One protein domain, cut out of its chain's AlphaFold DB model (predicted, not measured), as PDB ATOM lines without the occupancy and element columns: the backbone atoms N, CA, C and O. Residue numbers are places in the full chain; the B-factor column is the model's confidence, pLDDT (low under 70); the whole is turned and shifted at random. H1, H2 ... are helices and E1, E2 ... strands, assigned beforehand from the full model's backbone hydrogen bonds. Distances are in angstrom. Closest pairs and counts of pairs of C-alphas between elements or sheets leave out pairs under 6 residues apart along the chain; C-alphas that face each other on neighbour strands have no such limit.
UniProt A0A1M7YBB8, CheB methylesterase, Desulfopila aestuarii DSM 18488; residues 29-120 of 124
ATOM      1  N   VAL A  29     -15.971 -45.485   7.116       96.31
ATOM      2  CA  VAL A  29     -14.734 -45.882   6.439       96.31
ATOM      3  C   VAL A  29     -14.897 -45.640   4.942       96.31
ATOM      4  O   VAL A  29     -15.783 -46.213   4.308       96.31
ATOM      5  N   GLY A  30     -14.043 -44.783   4.384       94.88
ATOM      6  CA  GLY A  30     -13.918 -44.592   2.940       94.88
ATOM      7  C   GLY A  30     -12.952 -45.615   2.344       94.88
ATOM      8  O   GLY A  30     -11.854 -45.788   2.865       94.88
ATOM      9  N   ILE A  31     -13.347 -46.283   1.261       95.19
ATOM     10  CA  ILE A  31     -12.510 -47.239   0.529       95.19
ATOM     11  C   ILE A  31     -12.364 -46.752  -0.909       95.19
ATOM     12  O   ILE A  31     -13.353 -46.665  -1.634       95.19
ATOM     13  N   GLY A  32     -11.131 -46.455  -1.316       92.38
ATOM     14  CA  GLY A  32     -10.772 -46.146  -2.698       92.38
ATOM     15  C   GLY A  32     -10.264 -47.388  -3.426       92.38
ATOM     16  O   GLY A  32      -9.418 -48.105  -2.893       92.38
ATOM     17  N   ALA A  33     -10.753 -47.642  -4.637       89.19
ATOM     18  CA  ALA A  33     -10.284 -48.732  -5.490       89.19
ATOM     19  C   ALA A  33     -10.245 -48.320  -6.973       89.19
ATOM     20  O   ALA A  33     -10.931 -47.395  -7.394       89.19
ATOM     21  N   SER A  34      -9.437 -49.011  -7.777       81.00
ATOM     22  CA  SER A  34      -9.326 -48.794  -9.228       81.00
ATOM     23  C   SER A  34      -9.165 -50.157  -9.925       81.00
ATOM     24  O   SER A  34      -9.869 -51.108  -9.573       81.00
ATOM     25  N   ALA A  35      -8.245 -50.297 -10.884       76.56
ATOM     26  CA  ALA A  35      -7.938 -51.575 -11.524       76.56
ATOM     27  C   ALA A  35      -7.542 -52.650 -10.491       76.56
ATOM     28  O   ALA A  35      -6.726 -52.406  -9.606       76.56
ATOM     29  N   GLY A  36      -8.145 -53.839 -10.588       73.50
ATOM     30  CA  GLY A  36      -7.858 -54.972  -9.696       73.50
ATOM     31  C   GLY A  36      -8.482 -54.893  -8.295       73.50
ATOM     32  O   GLY A  36      -8.344 -55.830  -7.515       73.50
ATOM     33  N   GLY A  37      -9.222 -53.828  -7.965       85.94
ATOM     34  CA  GLY A  37      -9.811 -53.661  -6.632       85.94
ATOM     35  C   GLY A  37     -10.957 -54.624  -6.294       85.94
ATOM     36  O   GLY A  37     -11.301 -54.758  -5.124       85.94
ATOM     37  N   LEU A  38     -11.543 -55.307  -7.285       89.12
ATOM     38  CA  LEU A  38     -12.665 -56.229  -7.073       89.12
ATOM     39  C   LEU A  38     -12.292 -57.375  -6.126       89.12
ATOM     40  O   LEU A  38     -12.976 -57.575  -5.130       89.12
ATOM     41  N   GLU A  39     -11.199 -58.092  -6.401       91.06
ATOM     42  CA  GLU A  39     -10.791 -59.239  -5.581       91.06
ATOM     43  C   GLU A  39     -10.482 -58.811  -4.138       91.06
ATOM     44  O   GLU A  39     -10.843 -59.499  -3.183       91.06
ATOM     45  N   ALA A  40      -9.865 -57.638  -3.971       93.00
ATOM     46  CA  ALA A  40      -9.591 -57.066  -2.659       93.00
ATOM     47  C   ALA A  40     -10.885 -56.724  -1.903       93.00
ATOM     48  O   ALA A  40     -11.014 -57.075  -0.732       93.00
ATOM     49  N   LEU A  41     -11.860 -56.094  -2.570       95.00
ATOM     50  CA  LEU A  41     -13.166 -55.786  -1.983       95.00
ATOM     51  C   LEU A  41     -13.938 -57.063  -1.631       95.00
ATOM     52  O   LEU A  41     -14.512 -57.140  -0.548       95.00
ATOM     53  N   GLU A  42     -13.922 -58.078  -2.498       95.31
ATOM     54  CA  GLU A  42     -14.546 -59.371  -2.213       95.31
ATOM     55  C   GLU A  42     -13.939 -60.015  -0.967       95.31
ATOM     56  O   GLU A  42     -14.678 -60.381  -0.051       95.31
ATOM     57  N   LYS A  43     -12.605 -60.119  -0.895       96.56
ATOM     58  CA  LYS A  43     -11.910 -60.685   0.270       96.56
ATOM     59  C   LYS A  43     -12.197 -59.881   1.533       96.56
ATOM     60  O   LYS A  43     -12.468 -60.483   2.568       96.56
ATOM     61  N   PHE A  44     -12.178 -58.552   1.447       96.50
ATOM     62  CA  PHE A  44     -12.473 -57.672   2.572       96.50
ATOM     63  C   PHE A  44     -13.889 -57.906   3.112       96.50
ATOM     64  O   PHE A  44     -14.051 -58.251   4.279       96.50
ATOM     65  N   PHE A  45     -14.914 -57.794   2.261       97.38
ATOM     66  CA  PHE A  45     -16.309 -57.907   2.698       97.38
ATOM     67  C   PHE A  45     -16.720 -59.331   3.081       97.38
ATOM     68  O   PHE A  45     -17.603 -59.477   3.921       97.38
ATOM     69  N   THR A  46     -16.048 -60.357   2.548       97.81
ATOM     70  CA  THR A  46     -16.239 -61.756   2.979       97.81
ATOM     71  C   THR A  46     -15.862 -61.960   4.450       97.81
ATOM     72  O   THR A  46     -16.495 -62.752   5.139       97.81
ATOM     73  N   HIS A  47     -14.845 -61.249   4.945       97.69
ATOM     74  CA  HIS A  47     -14.344 -61.408   6.317       97.69
ATOM     75  C   HIS A  47     -14.821 -60.305   7.270       97.69
ATOM     76  O   HIS A  47     -14.502 -60.349   8.456       97.69
ATOM     77  N   MET A  48     -15.565 -59.313   6.774       97.69
ATOM     78  CA  MET A  48     -16.031 -58.183   7.571       97.69
ATOM     79  C   MET A  48     -17.316 -58.550   8.333       97.69
ATOM     80  O   MET A  48     -18.329 -58.833   7.686       97.69
ATOM     81  N   PRO A  49     -17.330 -58.500   9.683       97.19
ATOM     82  CA  PRO A  49     -18.542 -58.744  10.460       97.19
ATOM     83  C   PRO A  49     -19.685 -57.804  10.047       97.19
ATOM     84  O   PRO A  49     -19.475 -56.586  10.018       97.19
ATOM     85  N   PRO A  50     -20.891 -58.323   9.741       94.62
ATOM     86  CA  PRO A  50     -21.997 -57.517   9.227       94.62
ATOM     87  C   PRO A  50     -22.563 -56.528  10.253       94.62
ATOM     88  O   PRO A  50     -23.259 -55.595   9.870       94.62
ATOM     89  N   ASP A  51     -22.261 -56.704  11.535       95.12
ATOM     90  CA  ASP A  51     -22.760 -55.935  12.673       95.12
ATOM     91  C   ASP A  51     -21.692 -55.047  13.338       95.12
ATOM     92  O   ASP A  51     -21.887 -54.563  14.451       95.12
ATOM     93  N   ALA A  52     -20.588 -54.766  12.638       94.12
ATOM     94  CA  ALA A  52     -19.450 -54.000  13.152       94.12
ATOM     95  C   ALA A  52     -19.758 -52.559  13.611       94.12
ATOM     96  O   ALA A  52     -18.891 -51.880  14.157       94.12
ATOM     97  N   GLY A  53     -20.963 -52.049  13.354       95.12
ATOM     98  CA  GLY A  53     -21.378 -50.693  13.702       95.12
ATOM     99  C   GLY A  53     -20.827 -49.625  12.755       95.12
ATOM    100  O   GLY A  53     -20.996 -48.439  13.023       95.12
ATOM    101  N   ILE A  54     -20.192 -50.026  11.649       95.25
ATOM    102  CA  ILE A  54     -19.475 -49.156  10.707       95.25
ATOM    103  C   ILE A  54     -20.283 -48.999   9.415       95.25
ATOM    104  O   ILE A  54     -20.919 -49.941   8.945       95.25
ATOM    105  N   ALA A  55     -20.248 -47.805   8.829       96.06
ATOM    106  CA  ALA A  55     -20.692 -47.567   7.461       96.06
ATOM    107  C   ALA A  55     -19.494 -47.536   6.503       96.06
ATOM    108  O   ALA A  55     -18.513 -46.834   6.755       96.06
ATOM    109  N   PHE A  56     -19.596 -48.244   5.382       97.19
ATOM    110  CA  PHE A  56     -18.569 -48.275   4.344       97.19
ATOM    111  C   PHE A  56     -18.995 -47.452   3.137       97.19
ATOM    112  O   PHE A  56     -20.110 -47.586   2.640       97.19
ATOM    113  N   VAL A  57     -18.088 -46.615   2.653       95.75
ATOM    114  CA  VAL A  57     -18.291 -45.734   1.506       95.75
ATOM    115  C   VAL A  57     -17.235 -46.095   0.469       95.75
ATOM    116  O   VAL A  57     -16.056 -45.814   0.659       95.75
ATOM    117  N   VAL A  58     -17.642 -46.770  -0.604       95.00
ATOM    118  CA  VAL A  58     -16.741 -47.318  -1.622       95.00
ATOM    119  C   VAL A  58     -16.741 -46.417  -2.850       95.00
ATOM    120  O   VAL A  58     -17.752 -46.263  -3.542       95.00
ATOM    121  N   VAL A  59     -15.579 -45.837  -3.126       91.69
ATOM    122  CA  VAL A  59     -15.303 -44.997  -4.287       91.69
ATOM    123  C   VAL A  59     -14.400 -45.782  -5.228       91.69
ATOM    124  O   VAL A  59     -13.279 -46.148  -4.884       91.69
ATOM    125  N   THR A  60     -14.899 -46.076  -6.423       88.19
ATOM    126  CA  THR A  60     -14.130 -46.760  -7.463       88.19
ATOM    127  C   THR A  60     -14.490 -46.215  -8.836       88.19
ATOM    128  O   THR A  60     -15.568 -45.641  -9.015       88.19
ATOM    129  N   HIS A  61     -13.604 -46.392  -9.814       80.88
ATOM    130  CA  HIS A  61     -13.879 -46.040 -11.203       80.88
ATOM    131  C   HIS A  61     -14.950 -46.970 -11.785       80.88
ATOM    132  O   HIS A  61     -14.669 -48.081 -12.234       80.88
ATOM    133  N   LEU A  62     -16.201 -46.508 -11.772       74.06
ATOM    134  CA  LEU A  62     -17.307 -47.161 -12.462       74.06
ATOM    135  C   LEU A  62     -17.446 -46.587 -13.871       74.06
ATOM    136  O   LEU A  62     -17.470 -45.370 -14.044       74.06
ATOM    137  N   ASN A  63     -17.578 -47.464 -14.866       68.56
ATOM    138  CA  ASN A  63     -17.895 -47.044 -16.227       68.56
ATOM    139  C   ASN A  63     -19.293 -46.379 -16.241       68.56
ATOM    140  O   ASN A  63     -20.246 -47.008 -15.779       68.56
ATOM    141  N   PRO A  64     -19.438 -45.132 -16.728       68.25
ATOM    142  CA  PRO A  64     -20.725 -44.436 -16.764       68.25
ATOM    143  C   PRO A  64     -21.709 -45.003 -17.794       68.25
ATOM    144  O   PRO A  64     -22.916 -44.938 -17.571       68.25
ATOM    145  N   ASP A  65     -21.212 -45.632 -18.858       68.44
ATOM    146  CA  ASP A  65     -22.012 -46.156 -19.970       68.44
ATOM    147  C   ASP A  65     -22.539 -47.575 -19.712       68.44
ATOM    148  O   ASP A  65     -23.280 -48.137 -20.522       68.44
ATOM    149  N   ARG A  66     -22.146 -48.202 -18.594       65.19
ATOM    150  CA  ARG A  66     -22.581 -49.553 -18.220       65.19
ATOM    151  C   ARG A  66     -22.942 -49.626 -16.748       65.19
ATOM    152  O   ARG A  66     -22.191 -49.189 -15.880       65.19
ATOM    153  N   ALA A  67     -24.069 -50.265 -16.446       66.69
ATOM    154  CA  ALA A  67     -24.409 -50.586 -15.069       66.69
ATOM    155  C   ALA A  67     -23.300 -51.456 -14.452       66.69
ATOM    156  O   ALA A  67     -23.013 -52.552 -14.929       66.69
ATOM    157  N   SER A  68     -22.659 -50.950 -13.398       76.50
ATOM    158  CA  SER A  68     -21.681 -51.735 -12.650       76.50
ATOM    159  C   SER A  68     -22.381 -52.844 -11.870       76.50
ATOM    160  O   SER A  68     -23.256 -52.558 -11.052       76.50
ATOM    161  N   LEU A  69     -21.943 -54.085 -12.085       85.50
ATOM    162  CA  LEU A  69     -22.342 -55.254 -11.294       85.50
ATOM    163  C   LEU A  69     -21.622 -55.316  -9.940       85.50
ATOM    164  O   LEU A  69     -21.909 -56.185  -9.125       85.50
ATOM    165  N   LEU A  70     -20.682 -54.403  -9.676       87.94
ATOM    166  CA  LEU A  70     -19.859 -54.431  -8.471       87.94
ATOM    167  C   LEU A  70     -20.686 -54.415  -7.170       87.94
ATOM    168  O   LEU A  70     -20.411 -55.256  -6.316       87.94
ATOM    169  N   PRO A  71     -21.722 -53.565  -7.000       90.38
ATOM    170  CA  PRO A  71     -22.556 -53.614  -5.799       90.38
ATOM    171  C   PRO A  71     -23.262 -54.963  -5.621       90.38
ATOM    172  O   PRO A  71     -23.372 -55.449  -4.501       90.38
ATOM    173  N   GLU A  72     -23.701 -55.595  -6.712       91.06
ATOM    174  CA  GLU A  72     -24.359 -56.906  -6.668       91.06
ATOM    175  C   GLU A  72     -23.377 -58.021  -6.309       91.06
ATOM    176  O   GLU A  72     -23.693 -58.880  -5.489       91.06
ATOM    177  N   ILE A  73     -22.175 -57.998  -6.893       92.88
ATOM    178  CA  ILE A  73     -21.117 -58.965  -6.591       92.88
ATOM    179  C   ILE A  73     -20.739 -58.870  -5.112       92.88
ATOM    180  O   ILE A  73     -20.725 -59.887  -4.421       92.88
ATOM    181  N   ILE A  74     -20.509 -57.656  -4.605       95.38
ATOM    182  CA  ILE A  74     -20.177 -57.436  -3.193       95.38
ATOM    183  C   ILE A  74     -21.353 -57.782  -2.275       95.38
ATOM    184  O   ILE A  74     -21.139 -58.399  -1.235       95.38
ATOM    185  N   GLY A  75     -22.593 -57.492  -2.675       95.88
ATOM    186  CA  GLY A  75     -23.795 -57.879  -1.932       95.88
ATOM    187  C   GLY A  75     -23.952 -59.390  -1.736       95.88
ATOM    188  O   GLY A  75     -24.594 -59.813  -0.784       95.88
ATOM    189  N   ARG A  76     -23.324 -60.222  -2.579       96.50
ATOM    190  CA  ARG A  76     -23.281 -61.685  -2.385       96.50
ATOM    191  C   ARG A  76     -22.197 -62.141  -1.404       96.50
ATOM    192  O   ARG A  76     -22.198 -63.306  -1.017       96.50
ATOM    193  N   LYS A  77     -21.255 -61.268  -1.036       97.38
ATOM    194  CA  LYS A  77     -20.115 -61.582  -0.154       97.38
ATOM    195  C   LYS A  77     -20.324 -61.142   1.291       97.38
ATOM    196  O   LYS A  77     -19.544 -61.530   2.146       97.38
ATOM    197  N   THR A  78     -21.347 -60.340   1.572       97.06
ATOM    198  CA  THR A  78     -21.638 -59.840   2.918       97.06
ATOM    199  C   THR A  78     -23.136 -59.833   3.185       97.06
ATOM    200  O   THR A  78     -23.937 -59.688   2.267       97.06
ATOM    201  N   SER A  79     -23.521 -59.956   4.454       96.94
ATOM    202  CA  SER A  79     -24.910 -59.764   4.890       96.94
ATOM    203  C   SER A  79     -25.264 -58.293   5.145       96.94
ATOM    204  O   SER A  79     -26.414 -57.993   5.459       96.94
ATOM    205  N   MET A  80     -24.303 -57.367   5.026       97.81
ATOM    206  CA  MET A  80     -24.594 -55.931   5.068       97.81
ATOM    207  C   MET A  80     -25.461 -55.513   3.879       97.81
ATOM    208  O   MET A  80     -25.333 -56.045   2.778       97.81
ATOM    209  N   GLN A  81     -26.295 -54.488   4.068       96.44
ATOM    210  CA  GLN A  81     -27.026 -53.911   2.942       96.44
ATOM    211  C   GLN A  81     -26.060 -53.135   2.039       96.44
ATOM    212  O   GLN A  81     -25.457 -52.147   2.466       96.44
ATOM    213  N   VAL A  82     -25.945 -53.579   0.786       96.44
ATOM    214  CA  VAL A  82     -25.120 -52.947  -0.248       96.44
ATOM    215  C   VAL A  82     -26.017 -52.198  -1.225       96.44
ATOM    216  O   VAL A  82     -26.963 -52.764  -1.767       96.44
ATOM    217  N   GLN A  83     -25.732 -50.919  -1.456       92.75
ATOM    218  CA  GLN A  83     -26.488 -50.100  -2.401       92.75
ATOM    219  C   GLN A  83     -25.619 -49.016  -3.034       92.75
ATOM    220  O   GLN A  83     -24.550 -48.676  -2.528       92.75
ATOM    221  N   LYS A  84     -26.092 -48.435  -4.138       92.00
ATOM    222  CA  LYS A  84     -25.547 -47.158  -4.609       92.00
ATOM    223  C   LYS A  84     -25.906 -46.063  -3.612       92.00
ATOM    224  O   LYS A  84     -26.945 -46.128  -2.951       92.00
ATOM    225  N   ALA A  85     -25.036 -45.071  -3.496       91.56
ATOM    226  CA  ALA A  85     -25.368 -43.878  -2.758       91.56
ATOM    227  C   ALA A  85     -26.575 -43.162  -3.388       91.56
ATOM    228  O   ALA A  85     -26.853 -43.283  -4.583       91.56
ATOM    229  N   ILE A  86     -27.345 -42.508  -2.522       90.38
ATOM    230  CA  ILE A  86     -28.482 -41.667  -2.873       90.38
ATOM    231  C   ILE A  86     -28.214 -40.315  -2.228       90.38
ATOM    232  O   ILE A  86     -27.873 -40.242  -1.046       90.38
ATOM    233  N   ASN A  87     -28.375 -39.249  -3.006       84.94
ATOM    234  CA  ASN A  87     -28.142 -37.899  -2.522       84.94
ATOM    235  C   ASN A  87     -29.017 -37.573  -1.296       84.94
ATOM    236  O   ASN A  87     -30.206 -37.882  -1.267       84.94
ATOM    237  N   SER A  88     -28.421 -36.905  -0.307       84.94
ATOM    238  CA  SER A  88     -29.040 -36.513   0.966       84.94
ATOM    239  C   SER A  88     -29.543 -37.673   1.838       84.94
ATOM    240  O   SER A  88     -30.333 -37.455   2.758       84.94
ATOM    241  N   GLN A  89     -29.086 -38.910   1.606       88.50
ATOM    242  CA  GLN A  89     -29.465 -40.034   2.467       88.50
ATOM    243  C   GLN A  89     -28.662 -40.030   3.782       88.50
ATOM    244  O   GLN A  89     -27.459 -39.747   3.769       88.50
ATOM    245  N   PRO A  90     -29.274 -40.395   4.924       89.44
ATOM    246  CA  PRO A  90     -28.548 -40.551   6.177       89.44
ATOM    247  C   PRO A  90     -27.593 -41.750   6.121       89.44
ATOM    248  O   PRO A  90     -27.945 -42.826   5.642       89.44
ATOM    249  N   VAL A  91     -26.401 -41.590   6.693       91.06
ATOM    250  CA  VAL A  91     -25.441 -42.683   6.857       91.06
ATOM    251  C   VAL A  91     -25.882 -43.575   8.013       91.06
ATOM    252  O   VAL A  91     -25.882 -43.162   9.175       91.06
ATOM    253  N   MET A  92     -26.249 -44.811   7.693       93.94
ATOM    254  CA  MET A  92     -26.560 -45.853   8.671       93.94
ATOM    255  C   MET A  92     -25.403 -46.847   8.802       93.94
ATOM    256  O   MET A  92     -24.757 -47.172   7.805       93.94
ATOM    257  N   ALA A  93     -25.184 -47.341  10.024       94.69
ATOM    258  CA  ALA A  93     -24.241 -48.416  10.323       94.69
ATOM    259  C   ALA A  93     -24.612 -49.718   9.596       94.69
ATOM    260  O   ALA A  93     -25.782 -49.925   9.269       94.69
ATOM    261  N   ASN A  94     -23.627 -50.603   9.420       96.88
ATOM    262  CA  ASN A  94     -23.781 -51.946   8.849       96.88
ATOM    263  C   ASN A  94     -24.247 -51.922   7.385       96.88
ATOM    264  O   ASN A  94     -25.050 -52.745   6.940       96.88
ATOM    265  N   ARG A  95     -23.768 -50.919   6.639       97.44
ATOM    266  CA  ARG A  95     -24.127 -50.686   5.239       97.44
ATOM    267  C   ARG A  95     -22.921 -50.337   4.396       97.44
ATOM    268  O   ARG A  95     -21.972 -49.725   4.885       97.44
ATOM    269  N   VAL A  96     -23.024 -50.670   3.116       97.31
ATOM    270  CA  VAL A  96     -22.032 -50.355   2.093       97.31
ATOM    271  C   VAL A  96     -22.683 -49.486   1.022       97.31
ATOM    272  O   VAL A  96     -23.676 -49.878   0.408       97.31
ATOM    273  N   TYR A  97     -22.110 -48.308   0.790       95.62
ATOM    274  CA  TYR A  97     -22.566 -47.350  -0.210       95.62
ATOM    275  C   TYR A  97     -21.534 -47.240  -1.327       95.62
ATOM    276  O   TYR A  97     -20.386 -46.884  -1.072       95.62
ATOM    277  N   PHE A  98     -21.939 -47.518  -2.561       93.62
ATOM    278  CA  PHE A  98     -21.109 -47.327  -3.747       93.62
ATOM    279  C   PHE A  98     -21.362 -45.967  -4.382       93.62
ATOM    280  O   PHE A  98     -22.516 -45.578  -4.567       93.62
ATOM    281  N   ILE A  99     -20.292 -45.285  -4.785       90.50
ATOM    282  CA  ILE A  99     -20.398 -44.078  -5.607       90.50
ATOM    283  C   ILE A  99     -21.206 -44.355  -6.887       90.50
ATOM    284  O   ILE A  99     -21.010 -45.403  -7.514       90.50
ATOM    285  N   PRO A 100     -22.115 -43.464  -7.319       86.94
ATOM    286  CA  PRO A 100     -22.713 -43.588  -8.640       86.94
ATOM    287  C   PRO A 100     -21.708 -43.241  -9.743       86.94
ATOM    288  O   PRO A 100     -20.802 -42.436  -9.521       86.94
ATOM    289  N   PRO A 101     -21.862 -43.804 -10.952       83.81
ATOM    290  CA  PRO A 101     -20.953 -43.510 -12.052       83.81
ATOM    291  C   PRO A 101     -20.936 -42.019 -12.411       83.81
ATOM    292  O   PRO A 101     -21.986 -41.377 -12.439       83.81
ATOM    293  N   GLY A 102     -19.747 -41.483 -12.701       80.94
ATOM    294  CA  GLY A 102     -19.570 -40.100 -13.162       80.94
ATOM    295  C   GLY A 102     -19.889 -39.018 -12.124       80.94
ATOM    296  O   GLY A 102     -20.096 -37.866 -12.501       80.94
ATOM    297  N   LYS A 103     -19.952 -39.365 -10.834       83.75
ATOM    298  CA  LYS A 103     -20.232 -38.416  -9.750       83.75
ATOM    299  C   LYS A 103     -19.086 -38.325  -8.757       83.75
ATOM    300  O   LYS A 103     -18.280 -39.243  -8.644       83.75
ATOM    301  N   THR A 104     -19.095 -37.241  -7.993       84.62
ATOM    302  CA  THR A 104     -18.340 -37.100  -6.749       84.62
ATOM    303  C   THR A 104     -19.267 -37.392  -5.578       84.62
ATOM    304  O   THR A 104     -20.448 -37.050  -5.624       84.62
ATOM    305  N   MET A 105     -18.744 -38.038  -4.538       86.00
ATOM    306  CA  MET A 105     -19.486 -38.362  -3.325       86.00
ATOM    307  C   MET A 105     -18.810 -37.727  -2.115       86.00
ATOM    308  O   MET A 105     -17.598 -37.836  -1.935       86.00
ATOM    309  N   THR A 106     -19.614 -37.100  -1.271       88.25
ATOM    310  CA  THR A 106     -19.191 -36.368  -0.080       88.25
ATOM    311  C   THR A 106     -19.970 -36.848   1.138       88.25
ATOM    312  O   THR A 106     -21.093 -37.346   1.035       88.25
ATOM    313  N   ILE A 107     -19.345 -36.743   2.313       88.25
ATOM    314  CA  ILE A 107     -19.976 -37.044   3.599       88.25
ATOM    315  C   ILE A 107     -20.052 -35.749   4.384       88.25
ATOM    316  O   ILE A 107     -19.027 -35.202   4.787       88.25
ATOM    317  N   GLU A 108     -21.269 -35.284   4.626       82.31
ATOM    318  CA  GLU A 108     -21.517 -34.010   5.288       82.31
ATOM    319  C   GLU A 108     -22.152 -34.203   6.669       82.31
ATOM    320  O   GLU A 108     -22.911 -35.159   6.891       82.31
ATOM    321  N   PRO A 109     -21.878 -33.300   7.625       71.06
ATOM    322  CA  PRO A 109     -22.651 -33.212   8.854       71.06
ATOM    323  C   PRO A 109     -24.100 -32.800   8.545       71.06
ATOM    324  O   PRO A 109     -24.353 -31.711   8.047       71.06
ATOM    325  N   LEU A 110     -25.067 -33.638   8.911       62.97
ATOM    326  CA  LEU A 110     -26.494 -33.321   8.905       62.97
ATOM    327  C   LEU A 110     -26.985 -33.208  10.350       62.97
ATOM    328  O   LEU A 110     -27.411 -34.194  10.956       62.97
ATOM    329  N   ALA A 111     -26.905 -32.001  10.916       72.19
ATOM    330  CA  ALA A 111     -27.223 -31.692  12.313       72.19
ATOM    331  C   ALA A 111     -26.541 -32.637  13.331       72.19
ATOM    332  O   ALA A 111     -25.457 -32.345  13.821       72.19
ATOM    333  N   LYS A 112     -27.176 -33.773  13.659       58.56
ATOM    334  CA  LYS A 112     -26.708 -34.800  14.615       58.56
ATOM    335  C   LYS A 112     -26.324 -36.137  13.956       58.56
ATOM    336  O   LYS A 112     -26.058 -37.102  14.668       58.56
ATOM    337  N   ARG A 113     -26.367 -36.225  12.624       58.78
ATOM    338  CA  ARG A 113     -26.078 -37.413  11.800       58.78
ATOM    339  C   ARG A 113     -25.129 -37.031  10.661       58.78
ATOM    340  O   ARG A 113     -24.803 -35.862  10.501       58.78
ATOM    341  N   ARG A 114     -24.675 -38.007   9.876       71.00
ATOM    342  CA  ARG A 114     -23.960 -37.770   8.612       71.00
ATOM    343  C   ARG A 114     -24.893 -38.070   7.444       71.00
ATOM    344  O   ARG A 114     -25.719 -38.976   7.569       71.00
ATOM    345  N   ALA A 115     -24.756 -37.339   6.347       74.94
ATOM    346  CA  ALA A 115     -25.471 -37.601   5.105       74.94
ATOM    347  C   ALA A 115     -24.489 -37.806   3.952       74.94
ATOM    348  O   ALA A 115     -23.411 -37.214   3.944       74.94
ATOM    349  N   ILE A 116     -24.865 -38.658   3.003       74.00
ATOM    350  CA  ILE A 116     -24.153 -38.783   1.734       74.00
ATOM    351  C   ILE A 116     -24.722 -37.746   0.776       74.00
ATOM    352  O   ILE A 116     -25.930 -37.724   0.536       74.00
ATOM    353  N   THR A 117     -23.855 -36.907   0.231       74.38
ATOM    354  CA  THR A 117     -24.175 -35.957  -0.832       74.38
ATOM    355  C   THR A 117     -23.417 -36.344  -2.097       74.38
ATOM    356  O   THR A 117     -22.352 -36.958  -2.041       74.38
ATOM    357  N   GLU A 118     -24.005 -36.053  -3.254       68.19
ATOM    358  CA  GLU A 118     -23.378 -36.304  -4.550       68.19
ATOM    359  C   GLU A 118     -23.377 -35.025  -5.377       68.19
ATOM    360  O   GLU A 118     -24.416 -34.377  -5.514       68.19
ATOM    361  N   SER A 119     -22.235 -34.684  -5.965       68.06
ATOM    362  CA  SER A 119     -22.086 -33.508  -6.820       68.06
ATOM    363  C   SER A 119     -21.541 -33.886  -8.197       68.06
ATOM    364  O   SER A 119     -20.856 -34.897  -8.382       68.06
ATOM    365  N   GLY A 120     -21.899 -33.081  -9.198       47.06
ATOM    366  CA  GLY A 120     -21.343 -33.186 -10.541       47.06
ATOM    367  C   GLY A 120     -20.041 -32.404 -10.628       47.06
ATOM    368  O   GLY A 120     -20.088 -31.180 -10.539       47.06
TER     369      GLY A 120
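What this domain is: This is residues 29 to 120 of the 124 residues of the protein "CheB methylesterase" of Desulfopila aestuarii DSM 18488 (UniProt A0A1M7YBB8). A four-stranded parallel sheet forms the middle, with H1 and H2 side by side over one face and the hairpin of E5 and E6 over the other. The printed part has 92 residues with two named helices and six named strands, in the order E1 H1 E2 H2 E3 E4 E5 E6; the class is mixed, helices and strands. The parallel sheet's order is E1 E2 E4 E3; E5 and E6 are antiparallel. The whole is compact, with a radius of gyration of the C-alphas of 12.7 A, and flat, spanning 36 by 33 by 17 A.

How they stand to each other: E1, residues 29 to 33, H1, residues 37 to 47, and E2, residues 55 to 60, make a strand-helix-strand unit, two parallel neighbour strands with a helix between, its crossover right-handed; N 31 and O 57 are 2.8 A apart. H2, residues 70 to 75, leads to the edge strand E3, residues 81 to 84. E2, H2 and E3 make a split unit, also right-handed, with E4, residues 95 to 98, between its strands: N 58 and O 97 are 2.8 A apart, N 96 and O 81 2.9 A. H1 and H2 lie on the same face, in two layers, helices over a sheet; they touch at Glu 42 and Ile 74, closest C-alphas 6.0 A apart, at a shallow tilt of 9 degrees, the same way. Every O i to N i+4 pair in both is within hydrogen-bond range. E5, residues 104 to 110, and E6, residues 113 to 119, form a hairpin, N 106 and O 117 being 2.8 A apart; residues 89 to 90 pair antiparallel with 115 to 116 of E6.

Where its parts are: E1 begins at C-alpha 29 (-14.734, -45.882, 6.439). H1 is 15.8 A long, E2 16.3 A, E5 18.1 A and E6 19.4 A, ending at C-alpha 119 (-22.086, -33.508, -6.820).

The domain as a whole: The C-alphas farthest apart, of Gly 36 and Ala 111, are 37.4 A apart. The printed part has no cut, and no link is long. Mean pLDDT of the printed part is 86.8; residues 63 to 67, 110, 112 to 113 and 118 to 120 are under 70.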